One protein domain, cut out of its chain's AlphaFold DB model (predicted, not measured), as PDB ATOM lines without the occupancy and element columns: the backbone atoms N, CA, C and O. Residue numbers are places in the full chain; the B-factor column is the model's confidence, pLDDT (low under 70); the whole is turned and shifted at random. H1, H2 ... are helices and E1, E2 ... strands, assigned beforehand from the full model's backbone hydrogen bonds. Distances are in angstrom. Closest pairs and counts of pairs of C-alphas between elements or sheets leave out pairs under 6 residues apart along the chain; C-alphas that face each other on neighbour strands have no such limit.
ATOM      1  N   HIS A 156       1.913  47.167 343.068       85.06
ATOM      2  CA  HIS A 156       1.003  46.054 342.820       85.06
ATOM      3  C   HIS A 156      -0.446  46.517 342.958       85.06
ATOM      4  O   HIS A 156      -0.792  47.165 343.946       85.06
ATOM      5  N   ILE A 157      -1.283  46.179 341.974       83.62
ATOM      6  CA  ILE A 157      -2.710  46.510 342.002       83.62
ATOM      7  C   ILE A 157      -3.534  45.263 342.326       83.62
ATOM      8  O   ILE A 157      -4.270  45.235 343.309       83.62
ATOM      9  N   TYR A 158      -3.449  44.235 341.482       82.00
ATOM     10  CA  TYR A 158      -4.126  42.952 341.684       82.00
ATOM     11  C   TYR A 158      -3.514  41.882 340.786       82.00
ATOM     12  O   TYR A 158      -3.042  42.180 339.691       82.00
ATOM     13  N   GLY A 159      -3.594  40.618 341.211       86.50
ATOM     14  CA  GLY A 159      -3.099  39.490 340.416       86.50
ATOM     15  C   GLY A 159      -1.657  39.724 339.968       86.50
ATOM     16  O   GLY A 159      -0.793  39.980 340.801       86.50
ATOM     17  N   ASN A 160      -1.428  39.704 338.659       87.44
ATOM     18  CA  ASN A 160      -0.140  39.972 338.027       87.44
ATOM     19  C   ASN A 160      -0.025  41.382 337.409       87.44
ATOM     20  O   ASN A 160       0.846  41.613 336.573       87.44
ATOM     21  N   VAL A 161      -0.903  42.316 337.787       85.75
ATOM     22  CA  VAL A 161      -0.958  43.680 337.245       85.75
ATOM     23  C   VAL A 161      -0.351  44.678 338.225       85.75
ATOM     24  O   VAL A 161      -0.690  44.717 339.413       85.75
ATOM     25  N   TYR A 162       0.508  45.530 337.682       87.81
ATOM     26  CA  TYR A 162       1.264  46.548 338.386       87.81
ATOM     27  C   TYR A 162       1.158  47.897 337.670       87.81
ATOM     28  O   TYR A 162       0.814  47.976 336.487       87.81
ATOM     29  N   LEU A 163       1.483  48.961 338.396       82.31
ATOM     30  CA  LEU A 163       1.508  50.327 337.893       82.31
ATOM     31  C   LEU A 163       2.807  51.004 338.295       82.31
ATOM     32  O   LEU A 163       3.184  50.977 339.465       82.31
ATOM     33  N   ASP A 164       3.476  51.637 337.341       81.69
ATOM     34  CA  ASP A 164       4.618  52.490 337.660       81.69
ATOM     35  C   ASP A 164       4.166  53.881 338.164       81.69
ATOM     36  O   ASP A 164       2.982  54.241 338.174       81.69
ATOM     37  N   SER A 165       5.128  54.719 338.547       72.94
ATOM     38  CA  SER A 165       4.868  56.103 338.967       72.94
ATOM     39  C   SER A 165       4.288  57.009 337.868       72.94
ATOM     40  O   SER A 165       3.751  58.074 338.176       72.94
ATOM     41  N   MET A 166       4.401  56.614 336.599       72.81
ATOM     42  CA  MET A 166       3.938  57.344 335.414       72.81
ATOM     43  C   MET A 166       2.585  56.839 334.887       72.81
ATOM     44  O   MET A 166       2.087  57.353 333.879       72.81
ATOM     45  N   ASN A 167       1.953  55.906 335.606       77.00
ATOM     46  CA  ASN A 167       0.721  55.213 335.233       77.00
ATOM     47  C   ASN A 167       0.861  54.271 334.030       77.00
ATOM     48  O   ASN A 167      -0.121  53.979 333.351       77.00
ATOM     49  N   THR A 168       2.060  53.792 333.746       84.69
ATOM     50  CA  THR A 168       2.292  52.687 332.823       84.69
ATOM     51  C   THR A 168       1.802  51.405 333.470       84.69
ATOM     52  O   THR A 168       2.217  51.050 334.576       84.69
ATOM     53  N   VAL A 169       0.902  50.714 332.781       84.75
ATOM     54  CA  VAL A 169       0.375  49.426 333.213       84.75
ATOM     55  C   VAL A 169       1.360  48.341 332.810       84.75
ATOM     56  O   VAL A 169       1.655  48.162 331.624       84.75
ATOM     57  N   VAL A 170       1.849  47.614 333.808       87.94
ATOM     58  CA  VAL A 170       2.835  46.550 333.648       87.94
ATOM     59  C   VAL A 170       2.219  45.232 334.096       87.94
ATOM     60  O   VAL A 170       1.581  45.157 335.144       87.94
ATOM     61  N   ILE A 171       2.402  44.182 333.305       87.62
ATOM     62  CA  ILE A 171       1.897  42.843 333.603       87.62
ATOM     63  C   ILE A 171       3.087  41.908 333.775       87.62
ATOM     64  O   ILE A 171       3.945  41.821 332.899       87.62
ATOM     65  N   ASN A 172       3.127  41.199 334.898       87.88
ATOM     66  CA  ASN A 172       4.067  40.106 335.116       87.88
ATOM     67  C   ASN A 172       3.540  38.858 334.401       87.88
ATOM     68  O   ASN A 172       2.440  38.383 334.700       87.88
ATOM     69  N   SER A 173       4.273  38.341 333.422       81.81
ATOM     70  CA  SER A 173       3.833  37.157 332.696       81.81
ATOM     71  C   SER A 173       4.240  35.887 333.439       81.81
ATOM     72  O   SER A 173       5.423  35.586 333.560       81.81
ATOM     73  N   GLU A 174       3.263  35.091 333.879       76.38
ATOM     74  CA  GLU A 174       3.521  33.759 334.456       76.38
ATOM     75  C   GLU A 174       4.091  32.776 333.418       76.38
ATOM     76  O   GLU A 174       4.802  31.835 333.762       76.38
ATOM     77  N   LYS A 175       3.776  33.000 332.134       76.75
ATOM     78  CA  LYS A 175       4.317  32.269 330.981       76.75
ATOM     79  C   LYS A 175       4.946  33.283 330.030       76.75
ATOM     80  O   LYS A 175       4.270  33.736 329.100       76.75
ATOM     81  N   PRO A 176       6.179  33.729 330.304       67.44
ATOM     82  CA  PRO A 176       6.810  34.785 329.533       67.44
ATOM     83  C   PRO A 176       6.905  34.384 328.052       67.44
ATOM     84  O   PRO A 176       7.294  33.257 327.737       67.44
ATOM     85  N   PRO A 177       6.495  35.256 327.114       65.50
ATOM     86  CA  PRO A 177       6.747  35.030 325.699       65.50
ATOM     87  C   PRO A 177       8.251  35.190 325.439       65.50
ATOM     88  O   PRO A 177       8.746  36.299 325.245       65.50
ATOM     89  N   GLY A 178       8.981  34.073 325.458       73.69
ATOM     90  CA  GLY A 178      10.445  34.056 325.406       73.69
ATOM     91  C   GLY A 178      11.066  34.305 326.782       73.69
ATOM     92  O   GLY A 178      10.502  33.903 327.795       73.69
ATOM     93  N   ASP A 179      12.203  34.999 326.818       68.62
ATOM     94  CA  ASP A 179      12.953  35.275 328.055       68.62
ATOM     95  C   ASP A 179      12.458  36.530 328.806       68.62
ATOM     96  O   ASP A 179      13.172  37.037 329.665       68.62
ATOM     97  N   TYR A 180      11.281  37.071 328.456       73.88
ATOM     98  CA  TYR A 180      10.805  38.368 328.954       73.88
ATOM     99  C   TYR A 180       9.749  38.235 330.047       73.88
ATOM    100  O   TYR A 180       8.608  37.863 329.764       73.88
ATOM    101  N   GLN A 181      10.086  38.616 331.274       78.19
ATOM    102  CA  GLN A 181       9.193  38.504 332.425       78.19
ATOM    103  C   GLN A 181       8.068  39.554 332.425       78.19
ATOM    104  O   GLN A 181       6.957  39.277 332.886       78.19
ATOM    105  N   TRP A 182       8.318  40.749 331.881       84.38
ATOM    106  CA  TRP A 182       7.408  41.892 332.006       84.38
ATOM    107  C   TRP A 182       6.788  42.320 330.676       84.38
ATOM    108  O   TRP A 182       7.437  42.337 329.631       84.38
ATOM    109  N   ILE A 183       5.517  42.715 330.716       84.75
ATOM    110  CA  ILE A 183       4.766  43.201 329.558       84.75
ATOM    111  C   ILE A 183       4.277  44.617 329.845       84.75
ATOM    112  O   ILE A 183       3.512  44.837 330.782       84.75
ATOM    113  N   LEU A 184       4.689  45.577 329.021       86.94
ATOM    114  CA  LEU A 184       4.172  46.942 329.045       86.94
ATOM    115  C   LEU A 184       2.880  46.980 328.228       86.94
ATOM    116  O   LEU A 184       2.925  46.955 326.999       86.94
ATOM    117  N   ALA A 185       1.737  47.013 328.911       83.69
ATOM    118  CA  ALA A 185       0.427  46.928 328.268       83.69
ATOM    119  C   ALA A 185      -0.001  48.271 327.659       83.69
ATOM    120  O   ALA A 185      -0.512  48.322 326.545       83.69
ATOM    121  N   GLY A 186       0.223  49.371 328.379       84.94
ATOM    122  CA  GLY A 186      -0.204  50.697 327.945       84.94
ATOM    123  C   GLY A 186      -0.083  51.734 329.051       84.94
ATOM    124  O   GLY A 186       0.511  51.483 330.100       84.94
ATOM    125  N   LYS A 187      -0.677  52.907 328.833       84.94
ATOM    126  CA  LYS A 187      -0.694  54.011 329.796       84.94
ATOM    127  C   LYS A 187      -2.101  54.245 330.319       84.94
ATOM    128  O   LYS A 187      -3.014  54.543 329.556       84.94
ATOM    129  N   PHE A 188      -2.284  54.155 331.626       83.81
ATOM    130  CA  PHE A 188      -3.551  54.461 332.264       83.81
ATOM    131  C   PHE A 188      -3.775  55.978 332.319       83.81
ATOM    132  O   PHE A 188      -3.010  56.729 332.931       83.81
ATOM    133  N   ASP A 189      -4.845  56.434 331.674       81.69
ATOM    134  CA  ASP A 189      -5.319  57.806 331.758       81.69
ATOM    135  C   ASP A 189      -6.274  57.936 332.945       81.69
ATOM    136  O   ASP A 189      -7.429  57.515 332.883       81.69
ATOM    137  N   ARG A 190      -5.791  58.554 334.027       78.81
ATOM    138  CA  ARG A 190      -6.574  58.755 335.254       78.81
ATOM    139  C   ARG A 190      -7.830  59.594 335.041       78.81
ATOM    140  O   ARG A 190      -8.809  59.375 335.742       78.81
ATOM    141  N   LYS A 191      -7.800  60.561 334.116       73.44
ATOM    142  CA  LYS A 191      -8.929  61.478 333.894       73.44
ATOM    143  C   LYS A 191     -10.062  60.772 333.172       73.44
ATOM    144  O   LYS A 191     -11.225  60.969 333.496       73.44
ATOM    145  N   LEU A 192      -9.698  59.971 332.178       71.31
ATOM    146  CA  LEU A 192     -10.657  59.248 331.353       71.31
ATOM    147  C   LEU A 192     -11.008  57.871 331.926       71.31
ATOM    148  O   LEU A 192     -11.984  57.275 331.488       71.31
ATOM    149  N   GLY A 193     -10.223  57.362 332.879       75.00
ATOM    150  CA  GLY A 193     -10.407  56.031 333.445       75.00
ATOM    151  C   GLY A 193     -10.258  54.937 332.389       75.00
ATOM    152  O   GLY A 193     -11.032  53.991 332.393       75.00
ATOM    153  N   VAL A 194      -9.309  55.080 331.459       79.62
ATOM    154  CA  VAL A 194      -9.064  54.116 330.370       79.62
ATOM    155  C   VAL A 194      -7.576  53.837 330.208       79.62
ATOM    156  O   VAL A 194      -6.737  54.672 330.542       79.62
ATOM    157  N   ILE A 195      -7.240  52.676 329.652       82.44
ATOM    158  CA  ILE A 195      -5.872  52.366 329.232       82.44
ATOM    159  C   ILE A 195      -5.715  52.830 327.789       82.44
ATOM    160  O   ILE A 195      -6.456  52.407 326.905       82.44
ATOM    161  N   LYS A 196      -4.764  53.734 327.570       83.62
ATOM    162  CA  LYS A 196      -4.361  54.211 326.254       83.62
ATOM    163  C   LYS A 196      -3.180  53.403 325.752       83.62
ATOM    164  O   LYS A 196      -2.239  53.115 326.491       83.62
ATOM    165  N   GLU A 197      -3.230  53.105 324.469       80.25
ATOM    166  CA  GLU A 197      -2.128  52.499 323.736       80.25
ATOM    167  C   GLU A 197      -0.932  53.458 323.702       80.25
ATOM    168  O   GLU A 197      -1.092  54.686 323.737       80.25
ATOM    169  N   PHE A 198       0.279  52.910 323.621       76.75
ATOM    170  CA  PHE A 198       1.452  53.738 323.371       76.75
ATOM    171  C   PHE A 198       1.393  54.319 321.959       76.75
ATOM    172  O   PHE A 198       0.961  53.668 321.008       76.75
ATOM    173  N   SER A 199       1.865  55.555 321.800       75.31
ATOM    174  CA  SER A 199       2.023  56.117 320.463       75.31
ATOM    175  C   SER A 199       3.078  55.329 319.682       75.31
ATOM    176  O   SER A 199       4.023  54.778 320.248       75.31
ATOM    177  N   LYS A 200       2.960  55.326 318.351       76.56
ATOM    178  CA  LYS A 200       3.918  54.633 317.473       76.56
ATOM    179  C   LYS A 200       5.362  55.095 317.695       76.56
ATOM    180  O   LYS A 200       6.270  54.276 317.646       76.56
ATOM    181  N   SER A 201       5.573  56.384 317.964       69.38
ATOM    182  CA  SER A 201       6.899  56.934 318.264       69.38
ATOM    183  C   SER A 201       7.476  56.379 319.569       69.38
ATOM    184  O   SER A 201       8.647  56.013 319.603       69.38
ATOM    185  N   ILE A 202       6.650  56.250 320.612       69.88
ATOM    186  CA  ILE A 202       7.053  55.660 321.894       69.88
ATOM    187  C   ILE A 202       7.390  54.180 321.717       69.88
ATOM    188  O   ILE A 202       8.413  53.736 322.224       69.88
ATOM    189  N   ILE A 203       6.577  53.426 320.972       74.12
ATOM    190  CA  ILE A 203       6.838  52.003 320.703       74.12
ATOM    191  C   ILE A 203       8.196  51.829 320.018       74.12
ATOM    192  O   ILE A 203       9.018  51.047 320.486       74.12
ATOM    193  N   VAL A 204       8.465  52.595 318.955       72.75
ATOM    194  CA  VAL A 204       9.743  52.533 318.227       72.75
ATOM    195  C   VAL A 204      10.925  52.812 319.154       72.75
ATOM    196  O   VAL A 204      11.926  52.096 319.108       72.75
ATOM    197  N   GLU A 205      10.814  53.818 320.020       70.38
ATOM    198  CA  GLU A 205      11.887  54.157 320.953       70.38
ATOM    199  C   GLU A 205      12.056  53.095 322.049       70.38
ATOM    200  O   GLU A 205      13.184  52.712 322.342       70.38
ATOM    201  N   LEU A 206      10.973  52.544 322.605       71.38
ATOM    202  CA  LEU A 206      11.039  51.452 323.585       71.38
ATOM    203  C   LEU A 206      11.664  50.187 322.983       71.38
ATOM    204  O   LEU A 206      12.500  49.547 323.618       71.38
ATOM    205  N   VAL A 207      11.328  49.844 321.737       73.88
ATOM    206  CA  VAL A 207      11.928  48.709 321.015       73.88
ATOM    207  C   VAL A 207      13.415  48.951 320.747       73.88
ATOM    208  O   VAL A 207      14.238  48.050 320.922       73.88
ATOM    209  N   LYS A 208      13.792  50.177 320.374       73.56
ATOM    210  CA  LYS A 208      15.196  50.566 320.206       73.56
ATOM    211  C   LYS A 208      15.958  50.511 321.530       73.56
ATOM    212  O   LYS A 208      17.070  50.001 321.594       73.56
ATOM    213  N   GLN A 209      15.363  50.992 322.613       65.06
ATOM    214  CA  GLN A 209      15.959  50.920 323.940       65.06
ATOM    215  C   GLN A 209      16.088  49.476 324.426       65.06
ATOM    216  O   GLN A 209      17.104  49.118 325.019       65.06
ATOM    217  N   LYS A 210      15.116  48.618 324.108       68.06
ATOM    218  CA  LYS A 210      15.188  47.177 324.346       68.06
ATOM    219  C   LYS A 210      16.375  46.539 323.626       68.06
ATOM    220  O   LYS A 210      17.081  45.747 324.243       68.06
ATOM    221  N   SER A 211      16.624  46.869 322.357       67.69
ATOM    222  CA  SER A 211      17.745  46.280 321.609       67.69
ATOM    223  C   SER A 211      19.110  46.776 322.096       67.69
ATOM    224  O   SER A 211      20.058  45.993 322.143       67.69
ATOM    225  N   VAL A 212      19.201  48.041 322.514       66.12
ATOM    226  CA  VAL A 212      20.448  48.657 322.991       66.12
ATOM    227  C   VAL A 212      20.787  48.230 324.421       66.12
ATOM    228  O   VAL A 212      21.923  47.853 324.695       66.12
ATOM    229  N   ASN A 213      19.809  48.251 325.328       59.03
ATOM    230  CA  ASN A 213      20.037  48.039 326.762       59.03
ATOM    231  C   ASN A 213      19.616  46.645 327.250       59.03
ATOM    232  O   ASN A 213      19.810  46.326 328.419       59.03
ATOM    233  N   ARG A 214      19.066  45.800 326.363       64.00
ATOM    234  CA  ARG A 214      18.674  44.408 326.649       64.00
ATOM    235  C   ARG A 214      17.779  44.291 327.882       64.00
ATOM    236  O   ARG A 214      18.089  43.569 328.827       64.00
ATOM    237  N   TYR A 215      16.679  45.031 327.859       65.88
ATOM    238  CA  TYR A 215      15.709  45.024 328.944       65.88
ATOM    239  C   TYR A 215      14.844  43.761 328.960       65.88
ATOM    240  O   TYR A 215      14.470  43.230 327.914       65.88
ATOM    241  N   ASP A 216      14.465  43.353 330.170       72.81
ATOM    242  CA  ASP A 216      13.578  42.223 330.457       72.81
ATOM    243  C   ASP A 216      12.089  42.612 330.348       72.81
ATOM    244  O   ASP A 216      11.287  42.417 331.258       72.81
ATOM    245  N   TYR A 217      11.710  43.252 329.241       77.50
ATOM    246  CA  TYR A 217      10.305  43.524 328.955       77.50
ATOM    247  C   TYR A 217       9.967  43.375 327.473       77.50
ATOM    248  O   TYR A 217      10.807  43.512 326.574       77.50
ATOM    249  N   ILE A 218       8.685  43.145 327.208       81.88
ATOM    250  CA  ILE A 218       8.076  43.322 325.893       81.88
ATOM    251  C   ILE A 218       7.036  44.441 325.927       81.88
ATOM    252  O   ILE A 218       6.393  44.681 326.945       81.88
ATOM    253  N   VAL A 219       6.877  45.132 324.802       82.00
ATOM    254  CA  VAL A 219       5.795  46.100 324.604       82.00
ATOM    255  C   VAL A 219       4.622  45.359 323.972       82.00
ATOM    256  O   VAL A 219       4.815  44.624 323.003       82.00
ATOM    257  N   ASP A 220       3.416  45.516 324.514       81.81
ATOM    258  CA  ASP A 220       2.206  44.947 323.919       81.81
ATOM    259  C   ASP A 220       1.746  45.777 322.714       81.81
ATOM    260  O   ASP A 220       0.815  46.570 322.792       81.81
ATOM    261  N   GLU A 221       2.392  45.580 321.568       79.44
ATOM    262  CA  GLU A 221       2.006  46.239 320.311       79.44
ATOM    263  C   GLU A 221       0.643  45.761 319.783       79.44
ATOM    264  O   GLU A 221       0.004  46.427 318.972       79.44
ATOM    265  N   SER A 222       0.203  44.583 320.233       78.75
ATOM    266  CA  SER A 222      -1.020  43.920 319.777       78.75
ATOM    267  C   SER A 222      -2.271  44.308 320.568       78.75
ATOM    268  O   SER A 222      -3.380  43.932 320.184       78.75
ATOM    269  N   ASN A 223      -2.092  45.007 321.694       77.31
ATOM    270  CA  ASN A 223      -3.106  45.325 322.702       77.31
ATOM    271  C   ASN A 223      -3.826  44.112 323.321       77.31
ATOM    272  O   ASN A 223      -4.803  44.274 324.057       77.31
ATOM    273  N   ILE A 224      -3.359  42.886 323.068       81.25
ATOM    274  CA  ILE A 224      -3.973  41.656 323.584       81.25
ATOM    275  C   ILE A 224      -3.963  41.643 325.114       81.25
ATOM    276  O   ILE A 224      -4.889  41.120 325.738       81.25
ATOM    277  N   TYR A 225      -2.919  42.196 325.726       79.69
ATOM    278  CA  TYR A 225      -2.767  42.249 327.170       79.69
ATOM    279  C   TYR A 225      -3.478  43.460 327.765       79.69
ATOM    280  O   TYR A 225      -4.108  43.312 328.808       79.69
ATOM    281  N   SER A 226      -3.493  44.602 327.072       79.44
ATOM    282  CA  SER A 226      -4.294  45.771 327.466       79.44
ATOM    283  C   SER A 226      -5.772  45.438 327.693       79.44
ATOM    284  O   SER A 226      -6.341  45.831 328.711       79.44
ATOM    285  N   TYR A 227      -6.389  44.633 326.820       80.38
ATOM    286  CA  TYR A 227      -7.792  44.220 326.987       80.38
ATOM    287  C   TYR A 227      -8.036  43.232 328.135       80.38
ATOM    288  O   TYR A 227      -9.175  43.066 328.567       80.38
ATOM    289  N   LYS A 228      -6.992  42.567 328.644       82.62
ATOM    290  CA  LYS A 228      -7.100  41.647 329.790       82.62
ATOM    291  C   LYS A 228      -7.038  42.376 331.130       82.62
ATOM    292  O   LYS A 228      -7.337  41.779 332.164       82.62
ATOM    293  N   VAL A 229      -6.662  43.651 331.126       85.25
ATOM    294  CA  VAL A 229      -6.562  44.458 332.337       85.25
ATOM    295  C   VAL A 229      -7.943  44.980 332.729       85.25
ATOM    296  O   VAL A 229      -8.610  45.702 331.995       85.25
ATOM    297  N   ASN A 230      -8.362  44.654 333.947       84.38
ATOM    298  CA  ASN A 230      -9.530  45.238 334.587       84.38
ATOM    299  C   ASN A 230      -9.235  46.679 335.037       84.38
ATOM    300  O   ASN A 230      -8.602  46.921 336.066       84.38
ATOM    301  N   VAL A 231      -9.735  47.625 334.251       83.44
ATOM    302  CA  VAL A 231      -9.580  49.071 334.442       83.44
ATOM    303  C   VAL A 231     -10.228  49.566 335.744       83.44
ATOM    304  O   VAL A 231      -9.662  50.413 336.432       83.44
ATOM    305  N   ASN A 232     -11.363  48.985 336.145       77.25
ATOM    306  CA  ASN A 232     -12.081  49.387 337.362       77.25
ATOM    307  C   ASN A 232     -11.264  49.110 338.626       77.25
ATOM    308  O   ASN A 232     -11.246  49.927 339.542       77.25
ATOM    309  N   LYS A 233     -10.543  47.984 338.659       82.44
ATOM    310  CA  LYS A 233      -9.658  47.646 339.781       82.44
ATOM    311  C   LYS A 233      -8.476  48.610 339.899       82.44
ATOM    312  O   LYS A 233      -8.083  48.951 341.009       82.44
ATOM    313  N   ILE A 234      -7.936  49.078 338.769       78.94
ATOM    314  CA  ILE A 234      -6.886  50.110 338.754       78.94
ATOM    315  C   ILE A 234      -7.428  51.424 339.316       78.94
ATOM    316  O   ILE A 234      -6.790  52.050 340.162       78.94
ATOM    317  N   LEU A 235      -8.617  51.828 338.873       79.94
ATOM    318  CA  LEU A 235      -9.238  53.067 339.323       79.94
ATOM    319  C   LEU A 235      -9.541  53.037 340.830       79.94
ATOM    320  O   LEU A 235      -9.187  53.982 341.530       79.94
ATOM    321  N   GLN A 236     -10.121  51.939 341.333       79.00
ATOM    322  CA  GLN A 236     -10.348  51.739 342.770       79.00
ATOM    323  C   GLN A 236      -9.051  51.843 343.569       79.00
ATOM    324  O   GLN A 236      -8.993  52.592 344.538       79.00
ATOM    325  N   PHE A 237      -7.989  51.163 343.128       83.00
ATOM    326  CA  PHE A 237      -6.694  51.220 343.801       83.00
ATOM    327  C   PHE A 237      -6.149  52.652 343.914       83.00
ATOM    328  O   PHE A 237      -5.655  53.043 344.970       83.00
ATOM    329  N   ILE A 238      -6.247  53.447 342.843       79.56
ATOM    330  CA  ILE A 238      -5.761  54.834 342.840       79.56
ATOM    331  C   ILE A 238      -6.567  55.691 343.819       79.56
ATOM    332  O   ILE A 238      -5.969  56.405 344.622       79.56
ATOM    333  N   ILE A 239      -7.898  55.579 343.792       78.62
ATOM    334  CA  ILE A 239      -8.789  56.299 344.711       78.62
ATOM    335  C   ILE A 239      -8.453  55.933 346.161       78.62
ATOM    336  O   ILE A 239      -8.228  56.819 346.984       78.62
ATOM    337  N   ASP A 240      -8.327  54.642 346.465       76.06
ATOM    338  CA  ASP A 240      -8.011  54.158 347.810       76.06
ATOM    339  C   ASP A 240      -6.613  54.587 348.283       76.06
ATOM    340  O   ASP A 240      -6.405  54.829 349.475       76.06
TER     341      ASP A 240
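This is residues 156 to 240 of the 330 residues of an uncharacterized protein of Conidiobolus coronatus (strain ATCC 28846 / CBS 209.66 / NRRL 28638) (UniProt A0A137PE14). A small, twisted sheet of six short strands forms the body, with E3 and E4 in its middle and one helix at each end of the long axis: H1 beside E6 at one end, H2 beside E1 and E5 at the other. The first five strands fold back and forth in a row of hairpins, E6 is added beside E4, and a long link, residues 220 to 230, runs back from E6 to H2. The printed part has 85 residues, with six named strands and two named helices in the order E1, E2, E3, E4, E5, H1, E6, H2. The sheet is branched at E4 and mixed, E6 being parallel to E4 and the other neighbour pairs antiparallel, and the class is mixed, helices and strands. The whole is compact, with a radius of gyration of the C-alphas of 12.7 A and spans of 38 by 28 by 22 A.

The printed part begins with strand E1, residues 156 to 158, whose first C-alpha, that of His 156, is at (1.003, 46.054, 342.820). Strand E2 is residues 161 to 163. Strand E3, residues 168 to 172, is 12.9 A long from first to last C-alpha. Strand E4, residues 182 to 189, is the longest strand at 20.4 A and runs from C-alpha 182 at (7.408, 41.892, 332.006) to C-alpha 189 at (-5.319, 57.806, 331.758). Strand E5 is residues 194 to 196. Helix H1, residues 200 to 213, is the longest helix and measures 19.7 A. Strand E6 is residues 217 to 219. Helix H2, residues 231 to 240, measures 14.4 A and ends at C-alpha 240 at (-8.011, 54.158, 347.810).

E1 to E5 make a meander, each strand the antiparallel neighbour of the one before, and each two in succession form a hairpin. Between E1 and E2, at 142 degrees, N 161 and O 158 are 2.9 A apart, within hydrogen-bond range. E3 lies on the other side of E2 from E1, at 147 degrees to E2, with N 162 and O 170 at 2.8 A. E3 and E4 stand at 150 degrees, with N 171 and O 183 at 2.8 A. On the other side of E4 from E3 lie both E5 and E6, in staggered pairing: E6 beside residues 182 to 184 and E5 beside residues 186 to 189. E4 and E5 stand at 118 degrees, with N 187 and O 196 at 2.8 A. E6 is parallel to E4 at 48 degrees, with N 218 and O 182 at 2.8 A. E1, E5 and E6 are the edge strands. H1 is on the sheet but only grazes it, with its residues 203 to 210; the closest C-alphas of H1 and E6 are those of Ile 203 and Val 219, 7.2 A apart. H2 is on the sheet too: its closest C-alphas with E1 are those of Ile 157 and Ile 234, 6.4 A apart, and with E5 those of Val 194 and Val 231, 6.5 A apart. H1 and H2 are apart. In H1 and H2 every O i to N i+4 pair is within hydrogen-bond range.

The two C-alphas farthest apart are those of Val 212 and Asp 240, at 38.2 A, while the first and last printed C-alphas are 13.1 A apart. The sheet is only just strongly twisted, its C-alphas lying up to 4.2 A off the best plane. The printed part has no cut. The link from E6 to H2, 11 residues, is long; that from E3 to E4, 9 residues, is short, and the other links are tight. The mean pLDDT of the printed part is 78.1, and 12 residues are under 70: residues 176 to 177, residue 179, residues 201 to 202 and residues 209 to 215.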